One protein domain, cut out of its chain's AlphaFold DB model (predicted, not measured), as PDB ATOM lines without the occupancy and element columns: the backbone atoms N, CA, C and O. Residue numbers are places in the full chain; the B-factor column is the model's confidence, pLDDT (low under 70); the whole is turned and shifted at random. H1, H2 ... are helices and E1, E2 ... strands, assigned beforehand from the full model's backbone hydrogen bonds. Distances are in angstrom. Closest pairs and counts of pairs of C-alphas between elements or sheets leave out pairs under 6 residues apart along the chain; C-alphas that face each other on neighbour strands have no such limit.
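Overview. This is residues 2 to 120 of the 539 residues of the protein "Cell filamentation protein Fic" of Bradyrhizobium sp. CCBAU 51753 (UniProt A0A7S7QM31). Parts are stacked in layers: helix H1 covers one face of a small sheet E1, E3, E2, and the short helices H2 and H3 lie between that sheet and a second one, E4, E6, E5. H4 sits at the E4 edge of the second sheet, and a long loop, residues 73 to 88, reaches up to 27 A from the mean of all C-alphas. The printed part has 119 residues, with four named helices and six named strands in the order E1 H1 E2 E3 H2 H3 H4 E4 E5 E6. The class is mixed, helices and strands; the first sheet is antiparallel, the second mixed. The whole is compact, with a radius of gyration of the C-alphas of 15.2 A and spans of 41 by 38 by 23 A.

Arrangement. E1, residues 5 to 7, is the antiparallel neighbour of E3, residues 35 to 37, with N 6 and O 36 2.8 A apart. E3 forms a hairpin with E2, residues 29 to 32, where N 29 and O 37 are 2.9 A apart. H1, residues 13 to 24, is on this sheet at a height of 9.7 A, over E1 and E3. E1, H1 and E2 make a split strand-helix-strand unit, two strands running the same way with E3 between them; its crossover is right-handed. H2, residues 44 to 50, and H3, residues 52 to 59, are on the opposite face from H1. They are close but not clearly touching, about perpendicular at 75 degrees; their closest C-alphas, of Ala 48 and Ile 55, are 7.5 A apart. E4, residues 89 to 95, is parallel to E6, residues 109 to 115, with N 91 and O 110 2.9 A apart. E6 forms a hairpin with E5, residues 102 to 106, with N 111 and O 104 2.8 A apart. H3 is on this sheet too, at a height of 9.2 A, while H2 only grazes it. H4, residues 67 to 72, also only grazes it; the closest C-alphas of H4 and E4, of Thr 69 and Phe 92, are 5.6 A apart. In H1, H2, H3 and H4 every O i to N i+4 pair is within hydrogen-bond range.

Along the chain. E1 begins at C-alpha 5, (-5.976, -2.170, 39.043), and is 6.9 A long; H1 is 16.4 A. E2 is 9.2 A, E3 7.0 A, H2 9.8 A, H3 10.4 A and H4 9.2 A. E4 is 19.4 A, E5 12.8 A and E6 19.7 A, ending at C-alpha 115, (-21.836, -19.616, 52.582).

Size, cuts and confidence. The two C-alphas farthest apart, of Ala 14 and Ser 81, are 48.4 A apart. The printed part has no cut; the link from H4 to E4, 16 residues, is long. Mean pLDDT of the printed part is 91.3; residues 2 to 3 are under 70.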
ATOM      1  N   ALA A   2       2.232  -4.813  37.031       43.59
ATOM      2  CA  ALA A   2       1.695  -3.536  36.544       43.59
ATOM      3  C   ALA A   2       0.460  -2.991  37.299       43.59
ATOM      4  O   ALA A   2      -0.533  -3.705  37.426       43.59
ATOM      5  N   ASP A   3       0.553  -1.718  37.713       66.69
ATOM      6  CA  ASP A   3      -0.471  -0.840  38.320       66.69
ATOM      7  C   ASP A   3      -1.631  -0.535  37.348       66.69
ATOM      8  O   ASP A   3      -1.821   0.600  36.907       66.69
ATOM      9  N   ASP A   4      -2.381  -1.556  36.924       89.62
ATOM     10  CA  ASP A   4      -3.589  -1.366  36.108       89.62
ATOM     11  C   ASP A   4      -4.896  -1.551  36.889       89.62
ATOM     12  O   ASP A   4      -5.962  -1.282  36.340       89.62
ATOM     13  N   LEU A   5      -4.829  -1.953  38.162       92.81
ATOM     14  CA  LEU A   5      -5.976  -2.170  39.043       92.81
ATOM     15  C   LEU A   5      -5.785  -1.417  40.364       92.81
ATOM     16  O   LEU A   5      -4.769  -1.583  41.029       92.81
ATOM     17  N   GLU A   6      -6.794  -0.641  40.746       93.50
ATOM     18  CA  GLU A   6      -6.792   0.243  41.911       93.50
ATOM     19  C   GLU A   6      -8.009  -0.046  42.795       93.50
ATOM     20  O   GLU A   6      -9.127  -0.274  42.305       93.50
ATOM     21  N   PHE A   7      -7.813  -0.014  44.112       93.62
ATOM     22  CA  PHE A   7      -8.851  -0.325  45.091       93.62
ATOM     23  C   PHE A   7      -9.098   0.843  46.035       93.62
ATOM     24  O   PHE A   7      -8.167   1.486  46.501       93.62
ATOM     25  N   THR A   8     -10.366   1.077  46.378       92.56
ATOM     26  CA  THR A   8     -10.723   2.049  47.422       92.56
ATOM     27  C   THR A   8     -11.264   1.366  48.675       92.56
ATOM     28  O   THR A   8     -11.681   0.205  48.629       92.56
ATOM     29  N   GLY A   9     -11.315   2.078  49.801       86.19
ATOM     30  CA  GLY A   9     -11.895   1.578  51.051       86.19
ATOM     31  C   GLY A   9     -10.946   0.703  51.872       86.19
ATOM     32  O   GLY A   9     -11.403  -0.134  52.644       86.19
ATOM     33  N   GLU A  10      -9.634   0.885  51.705       81.94
ATOM     34  CA  GLU A  10      -8.580   0.160  52.448       81.94
ATOM     35  C   GLU A  10      -8.044   0.946  53.653       81.94
ATOM     36  O   GLU A  10      -7.089   0.537  54.305       81.94
ATOM     37  N   GLY A  11      -8.684   2.073  53.981       81.31
ATOM     38  CA  GLY A  11      -8.363   2.893  55.151       81.31
ATOM     39  C   GLY A  11      -7.577   4.171  54.843       81.31
ATOM     40  O   GLY A  11      -7.523   5.051  55.703       81.31
ATOM     41  N   ASP A  12      -7.054   4.343  53.623       90.06
ATOM     42  CA  ASP A  12      -6.400   5.581  53.178       90.06
ATOM     43  C   ASP A  12      -7.364   6.495  52.400       90.06
ATOM     44  O   ASP A  12      -7.559   6.396  51.187       90.06
ATOM     45  N   ARG A  13      -7.938   7.473  53.111       89.62
ATOM     46  CA  ARG A  13      -8.866   8.455  52.524       89.62
ATOM     47  C   ARG A  13      -8.212   9.398  51.508       89.62
ATOM     48  O   ARG A  13      -8.930  10.049  50.744       89.62
ATOM     49  N   ALA A  14      -6.898   9.611  51.559       90.06
ATOM     50  CA  ALA A  14      -6.214  10.460  50.586       90.06
ATOM     51  C   ALA A  14      -6.064   9.711  49.259       90.06
ATOM     52  O   ALA A  14      -6.399  10.265  48.208       90.06
ATOM     53  N   HIS A  15      -5.669   8.442  49.334       91.25
ATOM     54  CA  HIS A  15      -5.584   7.546  48.189       91.25
ATOM     55  C   HIS A  15      -6.958   7.296  47.542       91.25
ATOM     56  O   HIS A  15      -7.114   7.542  46.345       91.25
ATOM     57  N   ASP A  16      -7.993   6.987  48.334       92.50
ATOM     58  CA  ASP A  16      -9.368   6.800  47.839       92.50
ATOM     59  C   ASP A  16      -9.867   8.010  47.028       92.50
ATOM     60  O   ASP A  16     -10.453   7.875  45.950       92.50
ATOM     61  N   ARG A  17      -9.604   9.228  47.526       92.31
ATOM     62  CA  ARG A  17      -9.974  10.474  46.836       92.31
ATOM     63  C   ARG A  17      -9.173  10.692  45.557       92.31
ATOM     64  O   ARG A  17      -9.708  11.269  44.613       92.31
ATOM     65  N   SER A  18      -7.913  10.260  45.516       93.25
ATOM     66  CA  SER A  18      -7.093  10.307  44.301       93.25
ATOM     67  C   SER A  18      -7.689   9.415  43.211       93.25
ATOM     68  O   SER A  18      -7.946   9.898  42.109       93.25
ATOM     69  N   ILE A  19      -8.012   8.161  43.541       92.88
ATOM     70  CA  ILE A  19      -8.627   7.203  42.609       92.88
ATOM     71  C   ILE A  19      -9.960   7.741  42.076       92.88
ATOM     72  O   ILE A  19     -10.191   7.756  40.868       92.88
ATOM     73  N   GLN A  20     -10.822   8.259  42.955       91.75
ATOM     74  CA  GLN A  20     -12.114   8.826  42.551       91.75
ATOM     75  C   GLN A  20     -11.964  10.022  41.600       91.75
ATOM     76  O   GLN A  20     -12.729  10.139  40.643       91.75
ATOM     77  N   ARG A  21     -10.967  10.892  41.817       93.19
ATOM     78  CA  ARG A  21     -10.663  12.003  40.898       93.19
ATOM     79  C   ARG A  21     -10.170  11.502  39.545       93.19
ATOM     80  O   ARG A  21     -10.599  12.022  38.521       93.19
ATOM     81  N   GLN A  22      -9.306  10.489  39.527       93.56
ATOM     82  CA  GLN A  22      -8.829   9.882  38.283       93.56
ATOM     83  C   GLN A  22      -9.963   9.196  37.508       93.56
ATOM     84  O   GLN A  22      -9.999   9.279  36.283       93.56
ATOM     85  N   ALA A  23     -10.923   8.588  38.209       92.44
ATOM     86  CA  ALA A  23     -12.119   8.026  37.590       92.44
ATOM     87  C   ALA A  23     -13.040   9.111  37.005       92.44
ATOM     88  O   ALA A  23     -13.528   8.969  35.887       92.44
ATOM     89  N   GLN A  24     -13.231  10.232  37.712       92.19
ATOM     90  CA  GLN A  24     -13.972  11.392  37.190       92.19
ATOM     91  C   GLN A  24     -13.291  12.028  35.971       92.19
ATOM     92  O   GLN A  24     -13.974  12.503  35.069       92.19
ATOM     93  N   ALA A  25     -11.956  12.017  35.933       91.56
ATOM     94  CA  ALA A  25     -11.165  12.486  34.799       91.56
ATOM     95  C   ALA A  25     -11.149  11.503  33.608       91.56
ATOM     96  O   ALA A  25     -10.576  11.823  32.570       91.56
ATOM     97  N   GLY A  26     -11.753  10.315  33.744       89.56
ATOM     98  CA  GLY A  26     -11.794   9.281  32.706       89.56
ATOM     99  C   GLY A  26     -10.508   8.458  32.565       89.56
ATOM    100  O   GLY A  26     -10.439   7.589  31.700       89.56
ATOM    101  N   THR A  27      -9.499   8.695  33.409       91.50
ATOM    102  CA  THR A  27      -8.227   7.953  33.401       91.50
ATOM    103  C   THR A  27      -8.382   6.537  33.959       91.50
ATOM    104  O   THR A  27      -7.696   5.617  33.516       91.50
ATOM    105  N   LEU A  28      -9.294   6.353  34.918       94.56
ATOM    106  CA  LEU A  28      -9.674   5.052  35.466       94.56
ATOM    107  C   LEU A  28     -11.150   4.770  35.182       94.56
ATOM    108  O   LEU A  28     -11.988   5.667  35.220       94.56
ATOM    109  N   VAL A  29     -11.483   3.502  34.966       95.19
ATOM    110  CA  VAL A  29     -12.863   3.048  34.781       95.19
ATOM    111  C   VAL A  29     -13.296   2.265  36.012       95.19
ATOM    112  O   VAL A  29     -12.603   1.350  36.453       95.19
ATOM    113  N   ARG A  30     -14.453   2.612  36.582       95.69
ATOM    114  CA  ARG A  30     -15.040   1.851  37.693       95.69
ATOM    115  C   ARG A  30     -15.568   0.515  37.171       95.69
ATOM    116  O   ARG A  30     -16.482   0.500  36.352       95.69
ATOM    117  N   ILE A  31     -15.013  -0.588  37.666       96.00
ATOM    118  CA  ILE A  31     -15.401  -1.957  37.281       96.00
ATOM    119  C   ILE A  31     -16.484  -2.496  38.215       96.00
ATOM    120  O   ILE A  31     -17.446  -3.117  37.775       96.00
ATOM    121  N   ALA A  32     -16.331  -2.248  39.513       95.06
ATOM    122  CA  ALA A  32     -17.278  -2.634  40.550       95.06
ATOM    123  C   ALA A  32     -17.227  -1.615  41.695       95.06
ATOM    124  O   ALA A  32     -16.501  -0.615  41.632       95.06
ATOM    125  N   ASP A  33     -18.003  -1.837  42.754       92.38
ATOM    126  CA  ASP A  33     -17.877  -0.990  43.931       92.38
ATOM    127  C   ASP A  33     -16.487  -1.136  44.566       92.38
ATOM    128  O   ASP A  33     -16.020  -2.242  44.822       92.38
ATOM    129  N   GLY A  34     -15.804  -0.004  44.742       93.31
ATOM    130  CA  GLY A  34     -14.432   0.053  45.240       93.31
ATOM    131  C   GLY A  34     -13.343  -0.569  44.356       93.31
ATOM    132  O   GLY A  34     -12.233  -0.760  44.850       93.31
ATOM    133  N   VAL A  35     -13.632  -0.871  43.083       96.00
ATOM    134  CA  VAL A  35     -12.691  -1.482  42.126       96.00
ATOM    135  C   VAL A  35     -12.600  -0.633  40.860       96.00
ATOM    136  O   VAL A  35     -13.603  -0.438  40.165       96.00
ATOM    137  N   TYR A  36     -11.393  -0.184  40.528       96.12
ATOM    138  CA  TYR A  36     -11.114   0.684  39.386       96.12
ATOM    139  C   TYR A  36      -9.989   0.103  38.535       96.12
ATOM    140  O   TYR A  36      -9.056  -0.495  39.061       96.12
ATOM    141  N   GLY A  37     -10.086   0.251  37.216       95.62
ATOM    142  CA  GLY A  37      -9.121  -0.306  36.275       95.62
ATOM    143  C   GLY A  37      -8.664   0.704  35.232       95.62
ATOM    144  O   GLY A  37      -9.465   1.489  34.719       95.62
ATOM    145  N   LYS A  38      -7.382   0.646  34.882       95.25
ATOM    146  CA  LYS A  38      -6.804   1.318  33.721       95.25
ATOM    147  C   LYS A  38      -6.868   0.368  32.523       95.25
ATOM    148  O   LYS A  38      -6.148  -0.627  32.447       95.25
ATOM    149  N   LEU A  39      -7.795   0.632  31.603       92.62
ATOM    150  CA  LEU A  39      -8.148  -0.342  30.563       92.62
ATOM    151  C   LEU A  39      -7.115  -0.453  29.429       92.62
ATOM    152  O   LEU A  39      -6.981  -1.533  28.852       92.62
ATOM    153  N   ASP A  40      -6.383   0.625  29.125       89.31
ATOM    154  CA  ASP A  40      -5.342   0.681  28.083       89.31
ATOM    155  C   ASP A  40      -5.789   0.085  26.729       89.31
ATOM    156  O   ASP A  40      -5.090  -0.707  26.102       89.31
ATOM    157  N   GLY A  41      -7.000   0.445  26.287       88.31
ATOM    158  CA  GLY A  41      -7.581   0.008  25.009       88.31
ATOM    159  C   GLY A  41      -8.369  -1.307  25.053       88.31
ATOM    160  O   GLY A  41      -8.982  -1.668  24.051       88.31
ATOM    161  N   ARG A  42      -8.405  -2.008  26.196       90.44
ATOM    162  CA  ARG A  42      -9.277  -3.179  26.413       90.44
ATOM    163  C   ARG A  42     -10.713  -2.757  26.727       90.44
ATOM    164  O   ARG A  42     -10.941  -1.688  27.294       90.44
ATOM    165  N   SER A  43     -11.679  -3.625  26.436       92.62
ATOM    166  CA  SER A  43     -13.034  -3.483  26.987       92.62
ATOM    167  C   SER A  43     -13.050  -3.734  28.505       92.62
ATOM    168  O   SER A  43     -12.155  -4.388  29.055       92.62
ATOM    169  N   ALA A  44     -14.075  -3.234  29.202       93.25
ATOM    170  CA  ALA A  44     -14.222  -3.465  30.642       93.25
ATOM    171  C   ALA A  44     -14.430  -4.959  30.952       93.25
ATOM    172  O   ALA A  44     -13.935  -5.456  31.961       93.25
ATOM    173  N   GLU A  45     -15.103  -5.686  30.058       92.88
ATOM    174  CA  GLU A  45     -15.351  -7.125  30.129       92.88
ATOM    175  C   GLU A  45     -14.063  -7.948  30.004       92.88
ATOM    176  O   GLU A  45     -13.823  -8.867  30.791       92.88
ATOM    177  N   GLU A  46     -13.210  -7.629  29.027       91.44
ATOM    178  CA  GLU A  46     -11.909  -8.287  28.856       91.44
ATOM    179  C   GLU A  46     -10.983  -8.001  30.035       91.44
ATOM    180  O   GLU A  46     -10.309  -8.911  30.528       91.44
ATOM    181  N   PHE A  47     -10.976  -6.756  30.512       94.56
ATOM    182  CA  PHE A  47     -10.183  -6.351  31.663       94.56
ATOM    183  C   PHE A  47     -10.619  -7.084  32.934       94.56
ATOM    184  O   PHE A  47      -9.790  -7.710  33.596       94.56
ATOM    185  N   ALA A  48     -11.918  -7.068  33.247       94.81
ATOM    186  CA  ALA A  48     -12.462  -7.740  34.421       94.81
ATOM    187  C   ALA A  48     -12.216  -9.253  34.368       94.81
ATOM    188  O   ALA A  48     -11.810  -9.841  35.369       94.81
ATOM    189  N   TYR A  49     -12.372  -9.881  33.196       93.56
ATOM    190  CA  TYR A  49     -12.024 -11.290  33.013       93.56
ATOM    191  C   TYR A  49     -10.530 -11.548  33.261       93.56
ATOM    192  O   TYR A  49     -10.181 -12.496  33.957       93.56
ATOM    193  N   ALA A  50      -9.630 -10.720  32.725       92.69
ATOM    194  CA  ALA A  50      -8.183 -10.889  32.899       92.69
ATOM    195  C   ALA A  50      -7.698 -10.612  34.336       92.69
ATOM    196  O   ALA A  50      -6.652 -11.118  34.745       92.69
ATOM    197  N   ARG A  51      -8.444  -9.806  35.100       94.75
ATOM    198  CA  ARG A  51      -8.141  -9.410  36.487       94.75
ATOM    199  C   ARG A  51      -9.110 -10.015  37.504       94.75
ATOM    200  O   ARG A  51      -9.221  -9.524  38.621       94.75
ATOM    201  N   TRP A  52      -9.784 -11.105  37.146       95.44
ATOM    202  CA  TRP A  52     -10.884 -11.657  37.934       95.44
ATOM    203  C   TRP A  52     -10.509 -11.995  39.386       95.44
ATOM    204  O   TRP A  52     -11.312 -11.777  40.287       95.44
ATOM    205  N   ALA A  53      -9.302 -12.520  39.620       95.00
ATOM    206  CA  ALA A  53      -8.874 -13.020  40.925       95.00
ATOM    207  C   ALA A  53      -8.693 -11.908  41.974       95.00
ATOM    208  O   ALA A  53      -9.362 -11.980  43.005       95.00
ATOM    209  N   PRO A  54      -7.886 -10.854  41.732       95.25
ATOM    210  CA  PRO A  54      -7.781  -9.742  42.675       95.25
ATOM    211  C   PRO A  54      -9.105  -8.975  42.822       95.25
ATOM    212  O   PRO A  54      -9.436  -8.543  43.924       95.25
ATOM    213  N   ILE A  55      -9.914  -8.869  41.757       96.31
ATOM    214  CA  ILE A  55     -11.266  -8.288  41.842       96.31
ATOM    215  C   ILE A  55     -12.144  -9.112  42.794       96.31
ATOM    216  O   ILE A  55     -12.790  -8.554  43.679       96.31
ATOM    217  N   LEU A  56     -12.145 -10.443  42.661       96.31
ATOM    218  CA  LEU A  56     -12.873 -11.329  43.568       96.31
ATOM    219  C   LEU A  56     -12.363 -11.199  45.007       96.31
ATOM    220  O   LEU A  56     -13.181 -11.123  45.919       96.31
ATOM    221  N   GLY A  57     -11.044 -11.137  45.206       94.81
ATOM    222  CA  GLY A  57     -10.427 -10.960  46.521       94.81
ATOM    223  C   GLY A  57     -10.844  -9.658  47.205       94.81
ATOM    224  O   GLY A  57     -11.053  -9.645  48.415       94.81
ATOM    225  N   LYS A  58     -11.054  -8.581  46.439       94.75
ATOM    226  CA  LYS A  58     -11.601  -7.324  46.963       94.75
ATOM    227  C   LYS A  58     -13.085  -7.427  47.311       94.75
ATOM    228  O   LYS A  58     -13.501  -6.987  48.379       94.75
ATOM    229  N   LEU A  59     -13.892  -7.974  46.400       94.50
ATOM    230  CA  LEU A  59     -15.352  -8.021  46.545       94.50
ATOM    231  C   LEU A  59     -15.813  -9.041  47.595       94.50
ATOM    232  O   LEU A  59     -16.844  -8.854  48.243       94.50
ATOM    233  N   ILE A  60     -15.074 -10.142  47.744       94.25
ATOM    234  CA  ILE A  60     -15.340 -11.215  48.702       94.25
ATOM    235  C   ILE A  60     -13.999 -11.669  49.310       94.25
ATOM    236  O   ILE A  60     -13.449 -12.694  48.894       94.25
ATOM    237  N   PRO A  61     -13.466 -10.923  50.295       91.75
ATOM    238  CA  PRO A  61     -12.205 -11.264  50.946       91.75
ATOM    239  C   PRO A  61     -12.205 -12.684  51.512       91.75
ATOM    240  O   PRO A  61     -13.171 -13.124  52.139       91.75
ATOM    241  N   GLY A  62     -11.124 -13.422  51.254       91.06
ATOM    242  CA  GLY A  62     -10.979 -14.801  51.720       91.06
ATOM    243  C   GLY A  62     -11.900 -15.808  51.024       91.06
ATOM    244  O   GLY A  62     -12.071 -16.920  51.526       91.06
ATOM    245  N   ALA A  63     -12.495 -15.451  49.878       96.00
ATOM    246  CA  ALA A  63     -13.266 -16.390  49.073       96.00
ATOM    247  C   ALA A  63     -12.423 -17.610  48.682       96.00
ATOM    248  O   ALA A  63     -11.296 -17.469  48.206       96.00
ATOM    249  N   VAL A  64     -12.999 -18.804  48.812       97.56
ATOM    250  CA  VAL A  64     -12.403 -20.046  48.300       97.56
ATOM    251  C   VAL A  64     -13.088 -20.399  46.988       97.56
ATOM    252  O   VAL A  64     -14.319 -20.431  46.931       97.56
ATOM    253  N   LEU A  65     -12.331 -20.634  45.915       97.62
ATOM    254  CA  LEU A  65     -12.919 -21.032  44.631       97.62
ATOM    255  C   LEU A  65     -13.669 -22.357  44.791       97.62
ATOM    256  O   LEU A  65     -13.257 -23.224  45.552       97.62
ATOM    257  N   SER A  66     -14.764 -22.526  44.056       95.12
ATOM    258  CA  SER A  66     -15.613 -23.715  44.156       95.12
ATOM    259  C   SER A  66     -16.174 -24.111  42.787       95.12
ATOM    260  O   SER A  66     -16.076 -23.356  41.816       95.12
ATOM    261  N   GLY A  67     -16.761 -25.306  42.691       93.62
ATOM    262  CA  GLY A  67     -17.421 -25.789  41.477       93.62
ATOM    263  C   GLY A  67     -16.508 -25.780  40.246       93.62
ATOM    264  O   GLY A  67     -15.326 -26.116  40.330       93.62
ATOM    265  N   ARG A  68     -17.045 -25.346  39.099       93.62
ATOM    266  CA  ARG A  68     -16.307 -25.204  37.830       93.62
ATOM    267  C   ARG A  68     -15.075 -24.304  37.950       93.62
ATOM    268  O   ARG A  68     -14.030 -24.651  37.412       93.62
ATOM    269  N   THR A  69     -15.176 -23.193  38.682       95.69
ATOM    270  CA  THR A  69     -14.067 -22.237  38.852       95.69
ATOM    271  C   THR A  69     -12.898 -22.854  39.617       95.69
ATOM    272  O   THR A  69     -11.752 -22.552  39.306       95.69
ATOM    273  N   ALA A  70     -13.162 -23.758  40.565       95.56
ATOM    274  CA  ALA A  70     -12.113 -24.499  41.267       95.56
ATOM    275  C   ALA A  70     -11.357 -25.490  40.369       95.56
ATOM    276  O   ALA A  70     -10.173 -25.731  40.587       95.56
ATOM    277  N   LEU A  71     -12.026 -26.078  39.371       93.88
ATOM    278  CA  LEU A  71     -11.395 -27.024  38.444       93.88
ATOM    279  C   LEU A  71     -10.483 -26.308  37.445       93.88
ATOM    280  O   LEU A  71      -9.376 -26.769  37.172       93.88
ATOM    281  N   THR A  72     -10.939 -25.174  36.910       91.75
ATOM    282  CA  THR A  72     -10.222 -24.426  35.867       91.75
ATOM    283  C   THR A  72      -9.295 -23.343  36.405       91.75
ATOM    284  O   THR A  72      -8.466 -22.849  35.646       91.75
ATOM    285  N   VAL A  73      -9.456 -22.940  37.672       94.50
ATOM    286  CA  VAL A  73      -8.777 -21.786  38.298       94.50
ATOM    287  C   VAL A  73      -8.896 -20.528  37.423       94.50
ATOM    288  O   VAL A  73      -7.959 -19.771  37.196       94.50
ATOM    289  N   ASN A  74     -10.081 -20.350  36.843       93.88
ATOM    290  CA  ASN A  74     -10.413 -19.271  35.915       93.88
ATOM    291  C   ASN A  74     -11.946 -19.160  35.839       93.88
ATOM    292  O   ASN A  74     -12.613 -20.185  36.047       93.88
ATOM    293  N   PRO A  75     -12.538 -17.997  35.506       94.19
ATOM    294  CA  PRO A  75     -13.969 -17.899  35.292       94.19
ATOM    295  C   PRO A  75     -14.395 -18.840  34.165       94.19
ATOM    296  O   PRO A  75     -13.755 -18.927  33.115       94.19
ATOM    297  N   TRP A  76     -15.483 -19.563  34.390       91.56
ATOM    298  CA  TRP A  76     -16.034 -20.469  33.396       91.56
ATOM    299  C   TRP A  76     -16.883 -19.681  32.402       91.56
ATOM    300  O   TRP A  76     -17.662 -18.821  32.799       91.56
ATOM    301  N   ARG A  77     -16.780 -19.970  31.108       89.12
ATOM    302  CA  ARG A  77     -17.615 -19.324  30.089       89.12
ATOM    303  C   ARG A  77     -17.918 -20.273  28.952       89.12
ATOM    304  O   ARG A  77     -17.089 -21.113  28.596       89.12
ATOM    305  N   GLU A  78     -19.084 -20.087  28.357       84.94
ATOM    306  CA  GLU A  78     -19.418 -20.750  27.109       84.94
ATOM    307  C   GLU A  78     -18.554 -20.219  25.965       84.94
ATOM    308  O   GLU A  78     -18.054 -19.090  25.984       84.94
ATOM    309  N   ARG A  79     -18.402 -21.049  24.934       82.06
ATOM    310  CA  ARG A  79     -17.829 -20.641  23.656       82.06
ATOM    311  C   ARG A  79     -18.897 -20.742  22.582       82.06
ATOM    312  O   ARG A  79     -19.721 -21.654  22.595       82.06
ATOM    313  N   ALA A  80     -18.903 -19.780  21.672       81.50
ATOM    314  CA  ALA A  80     -19.686 -19.869  20.453       81.50
ATOM    315  C   ALA A  80     -19.125 -20.966  19.532       81.50
ATOM    316  O   ALA A  80     -18.015 -21.464  19.729       81.50
ATOM    317  N   SER A  81     -19.902 -21.345  18.518       77.31
ATOM    318  CA  SER A  81     -19.520 -22.364  17.531       77.31
ATOM    319  C   SER A  81     -18.264 -21.998  16.733       77.31
ATOM    320  O   SER A  81     -17.602 -22.882  16.202       77.31
ATOM    321  N   ASP A  82     -17.927 -20.707  16.666       78.19
ATOM    322  CA  ASP A  82     -16.705 -20.166  16.058       78.19
ATOM    323  C   ASP A  82     -15.512 -20.097  17.039       78.19
ATOM    324  O   ASP A  82     -14.443 -19.599  16.694       78.19
ATOM    325  N   GLY A  83     -15.681 -20.587  18.272       76.12
ATOM    326  CA  GLY A  83     -14.655 -20.621  19.316       76.12
ATOM    327  C   GLY A  83     -14.542 -19.344  20.155       76.12
ATOM    328  O   GLY A  83     -13.830 -19.354  21.171       76.12
ATOM    329  N   ARG A  84     -15.254 -18.264  19.799       81.56
ATOM    330  CA  ARG A  84     -15.204 -17.001  20.547       81.56
ATOM    331  C   ARG A  84     -15.845 -17.144  21.933       81.56
ATOM    332  O   ARG A  84     -16.855 -17.839  22.073       81.56
ATOM    333  N   PRO A  85     -15.270 -16.524  22.979       80.69
ATOM    334  CA  PRO A  85     -15.848 -16.559  24.318       80.69
ATOM    335  C   PRO A  85     -17.179 -15.804  24.354       80.69
ATOM    336  O   PRO A  85     -17.283 -14.700  23.828       80.69
ATOM    337  N   LYS A  86     -18.189 -16.391  25.001       87.75
ATOM    338  CA  LYS A  86     -19.449 -15.709  25.300       87.75
ATOM    339  C   LYS A  86     -19.387 -15.068  26.681       87.75
ATOM    340  O   LYS A  86     -18.824 -15.644  27.612       87.75
ATOM    341  N   TYR A  87     -20.001 -13.896  26.797       85.94
ATOM    342  CA  TYR A  87     -20.197 -13.192  28.059       85.94
ATOM    343  C   TYR A  87     -21.653 -13.331  28.540       85.94
ATOM    344  O   TYR A  87     -22.552 -13.454  27.703       85.94
ATOM    345  N   PRO A  88     -21.897 -13.295  29.863       91.31
ATOM    346  CA  PRO A  88     -20.893 -13.190  30.924       91.31
ATOM    347  C   PRO A  88     -20.159 -14.519  31.178       91.31
ATOM    348  O   PRO A  88     -20.686 -15.606  30.935       91.31
ATOM    349  N   GLY A  89     -18.931 -14.429  31.688       93.75
ATOM    350  CA  GLY A  89     -18.275 -15.543  32.368       93.75
ATOM    351  C   GLY A  89     -18.796 -15.695  33.799       93.75
ATOM    352  O   GLY A  89     -19.425 -14.795  34.340       93.75
ATOM    353  N   TRP A  90     -18.518 -16.827  34.429       95.25
ATOM    354  CA  TRP A  90     -19.074 -17.215  35.721       95.25
ATOM    355  C   TRP A  90     -17.968 -17.566  36.704       95.25
ATOM    356  O   TRP A  90     -17.079 -18.371  36.411       95.25
ATOM    357  N   ILE A  91     -18.051 -16.987  37.895       96.81
ATOM    358  CA  ILE A  91     -17.153 -17.260  39.012       96.81
ATOM    359  C   ILE A  91     -17.972 -17.873  40.132       96.81
ATOM    360  O   ILE A  91     -18.936 -17.279  40.610       96.81
ATOM    361  N   PHE A  92     -17.558 -19.052  40.574       95.88
ATOM    362  CA  PHE A  92     -18.162 -19.757  41.688       95.88
ATOM    363  C   PHE A  92     -17.183 -19.842  42.853       95.88
ATOM    364  O   PHE A  92     -16.037 -20.265  42.693       95.88
ATOM    365  N   CYS A  93     -17.641 -19.464  44.042       96.44
ATOM    366  CA  CYS A  93     -16.829 -19.519  45.252       96.44
ATOM    367  C   CYS A  93     -17.678 -19.754  46.506       96.44
ATOM    368  O   CYS A  93     -18.907 -19.645  46.489       96.44
ATOM    369  N   THR A  94     -17.012 -20.065  47.611       95.50
ATOM    370  CA  THR A  94     -17.589 -20.045  48.955       95.50
ATOM    371  C   THR A  94     -17.015 -18.891  49.765       95.50
ATOM    372  O   THR A  94     -15.872 -18.489  49.547       95.50
ATOM    373  N   HIS A  95     -17.781 -18.387  50.727       94.06
ATOM    374  CA  HIS A  95     -17.319 -17.394  51.696       94.06
ATOM    375  C   HIS A  95     -17.697 -17.803  53.122       94.06
ATOM    376  O   HIS A  95     -18.752 -18.397  53.340       94.06
ATOM    377  N   ALA A  96     -16.840 -17.463  54.087       86.56
ATOM    378  CA  ALA A  96     -17.043 -17.818  55.492       86.56
ATOM    379  C   ALA A  96     -17.987 -16.854  56.238       86.56
ATOM    380  O   ALA A  96     -18.585 -17.227  57.245       86.56
ATOM    381  N   GLU A  97     -18.125 -15.616  55.757       81.62
ATOM    382  CA  GLU A  97     -18.831 -14.551  56.473       81.62
ATOM    383  C   GLU A  97     -20.304 -14.411  56.078       81.62
ATOM    384  O   GLU A  97     -20.645 -13.970  54.979       81.62
ATOM    385  N   GLY A  98     -21.192 -14.679  57.033       79.06
ATOM    386  CA  GLY A  98     -22.633 -14.534  56.851       79.06
ATOM    387  C   GLY A  98     -23.302 -15.796  56.307       79.06
ATOM    388  O   GLY A  98     -22.672 -16.809  56.023       79.06
ATOM    389  N   LYS A  99     -24.636 -15.753  56.229       80.56
ATOM    390  CA  LYS A  99     -25.475 -16.909  55.856       80.56
ATOM    391  C   LYS A  99     -26.195 -16.734  54.517       80.56
ATOM    392  O   LYS A  99     -26.917 -17.628  54.085       80.56
ATOM    393  N   ALA A 100     -26.031 -15.584  53.869       89.06
ATOM    394  CA  ALA A 100     -26.721 -15.258  52.630       89.06
ATOM    395  C   ALA A 100     -25.849 -15.574  51.411       89.06
ATOM    396  O   ALA A 100     -24.641 -15.360  51.413       89.06
ATOM    397  N   ARG A 101     -26.478 -16.047  50.334       91.44
ATOM    398  CA  ARG A 101     -25.809 -16.157  49.032       91.44
ATOM    399  C   ARG A 101     -25.538 -14.753  48.490       91.44
ATOM    400  O   ARG A 101     -26.396 -13.881  48.614       91.44
ATOM    401  N   LYS A 102     -24.388 -14.556  47.846       91.56
ATOM    402  CA  LYS A 102     -24.028 -13.301  47.172       91.56
ATOM    403  C   LYS A 102     -24.054 -13.520  45.660       91.56
ATOM    404  O   LYS A 102     -23.517 -14.516  45.172       91.56
ATOM    405  N   ARG A 103     -24.700 -12.606  44.934       93.44
ATOM    406  CA  ARG A 103     -24.720 -12.547  43.466       93.44
ATOM    407  C   ARG A 103     -24.264 -11.153  43.061       93.44
ATOM    408  O   ARG A 103     -24.899 -10.187  43.474       93.44
ATOM    409  N   LEU A 104     -23.157 -11.061  42.335       94.94
ATOM    410  CA  LEU A 104     -22.579  -9.793  41.896       94.94
ATOM    411  C   LEU A 104     -22.358  -9.850  40.387       94.94
ATOM    412  O   LEU A 104     -21.638 -10.725  39.908       94.94
ATOM    413  N   SER A 105     -22.946  -8.896  39.675       95.88
ATOM    414  CA  SER A 105     -22.718  -8.688  38.247       95.88
ATOM    415  C   SER A 105     -21.705  -7.564  38.077       95.88
ATOM    416  O   SER A 105     -21.915  -6.453  38.570       95.88
ATOM    417  N   ILE A 106     -20.604  -7.851  37.394       96.19
ATOM    418  CA  ILE A 106     -19.594  -6.869  36.980       96.19
ATOM    419  C   ILE A 106     -19.404  -6.994  35.460       96.19
ATOM    420  O   ILE A 106     -19.861  -7.986  34.882       96.19
ATOM    421  N   PRO A 107     -18.751  -6.037  34.775       95.69
ATOM    422  CA  PRO A 107     -18.533  -6.126  33.334       95.69
ATOM    423  C   PRO A 107     -17.987  -7.499  32.917       95.69
ATOM    424  O   PRO A 107     -16.912  -7.915  33.339       95.69
ATOM    425  N   GLY A 108     -18.766  -8.236  32.124       93.69
ATOM    426  CA  GLY A 108     -18.375  -9.532  31.571       93.69
ATOM    427  C   GLY A 108     -18.317 -10.701  32.562       93.69
ATOM    428  O   GLY A 108     -17.963 -11.804  32.140       93.69
ATOM    429  N   LEU A 109     -18.662 -10.530  33.842       96.38
ATOM    430  CA  LEU A 109     -18.585 -11.598  34.844       96.38
ATOM    431  C   LEU A 109     -19.773 -11.602  35.813       96.38
ATOM    432  O   LEU A 109     -20.181 -10.579  36.354       96.38
ATOM    433  N   GLU A 110     -20.241 -12.808  36.110       96.31
ATOM    434  CA  GLU A 110     -21.235 -13.119  37.127       96.31
ATOM    435  C   GLU A 110     -20.574 -13.891  38.272       96.31
ATOM    436  O   GLU A 110     -20.128 -15.031  38.108       96.31
ATOM    437  N   ILE A 111     -20.511 -13.279  39.453       96.31
ATOM    438  CA  ILE A 111     -19.929 -13.879  40.654       96.31
ATOM    439  C   ILE A 111     -21.047 -14.450  41.517       96.31
ATOM    440  O   ILE A 111     -21.912 -13.730  42.021       96.31
ATOM    441  N   ARG A 112     -21.000 -15.762  41.734       94.75
ATOM    442  CA  ARG A 112     -21.928 -16.508  42.580       94.75
ATOM    443  C   ARG A 112     -21.189 -17.096  43.764       94.75
ATOM    444  O   ARG A 112     -20.415 -18.043  43.625       94.75
ATOM    445  N   SER A 113     -21.488 -16.565  44.941       94.38
ATOM    446  CA  SER A 113     -20.906 -17.039  46.186       94.38
ATOM    447  C   SER A 113     -21.958 -17.602  47.130       94.38
ATOM    448  O   SER A 113     -23.038 -17.028  47.297       94.38
ATOM    449  N   ILE A 114     -21.633 -18.718  47.774       92.94
ATOM    450  CA  ILE A 114     -22.471 -19.335  48.807       92.94
ATOM    451  C   ILE A 114     -21.735 -19.363  50.153       92.94
ATOM    452  O   ILE A 114     -20.504 -19.420  50.159       92.94
ATOM    453  N   PRO A 115     -22.454 -19.355  51.288       93.12
ATOM    454  CA  PRO A 115     -21.836 -19.616  52.582       93.12
ATOM    455  C   PRO A 115     -21.150 -20.983  52.579       93.12
ATOM    456  O   PRO A 115     -21.714 -21.962  52.083       93.12
ATOM    457  N   GLY A 116     -19.945 -21.054  53.127       90.94
ATOM    458  CA  GLY A 116     -19.182 -22.290  53.219       90.94
ATOM    459  C   GLY A 116     -17.962 -22.135  54.111       90.94
ATOM    460  O   GLY A 116     -17.663 -21.050  54.610       90.94
ATOM    461  N   ARG A 117     -17.250 -23.236  54.328       91.88
ATOM    462  CA  ARG A 117     -16.039 -23.230  55.147       91.88
ATOM    463  C   ARG A 117     -14.968 -22.347  54.496       91.88
ATOM    464  O   ARG A 117     -14.833 -22.332  53.270       91.88
ATOM    465  N   GLY A 118     -14.204 -21.636  55.326       92.31
ATOM    466  CA  GLY A 118     -12.984 -20.950  54.894       92.31
ATOM    467  C   GLY A 118     -11.920 -21.933  54.378       92.31
ATOM    468  O   GLY A 118     -12.224 -23.110  54.167       92.31
ATOM    469  N   PRO A 119     -10.683 -21.477  54.152       94.94
ATOM    470  CA  PRO A 119      -9.599 -22.329  53.665       94.94
ATOM    471  C   PRO A 119      -9.367 -23.548  54.568       94.94
ATOM    472  O   PRO A 119      -9.404 -23.432  55.795       94.94
ATOM    473  N   LEU A 120      -9.142 -24.707  53.953       95.88
ATOM    474  CA  LEU A 120      -8.860 -25.987  54.609       95.88
ATOM    475  C   LEU A 120      -7.453 -26.493  54.261       95.88
ATOM    476  O   LEU A 120      -6.703 -25.853  53.523       95.88
TER     477      LEU A 120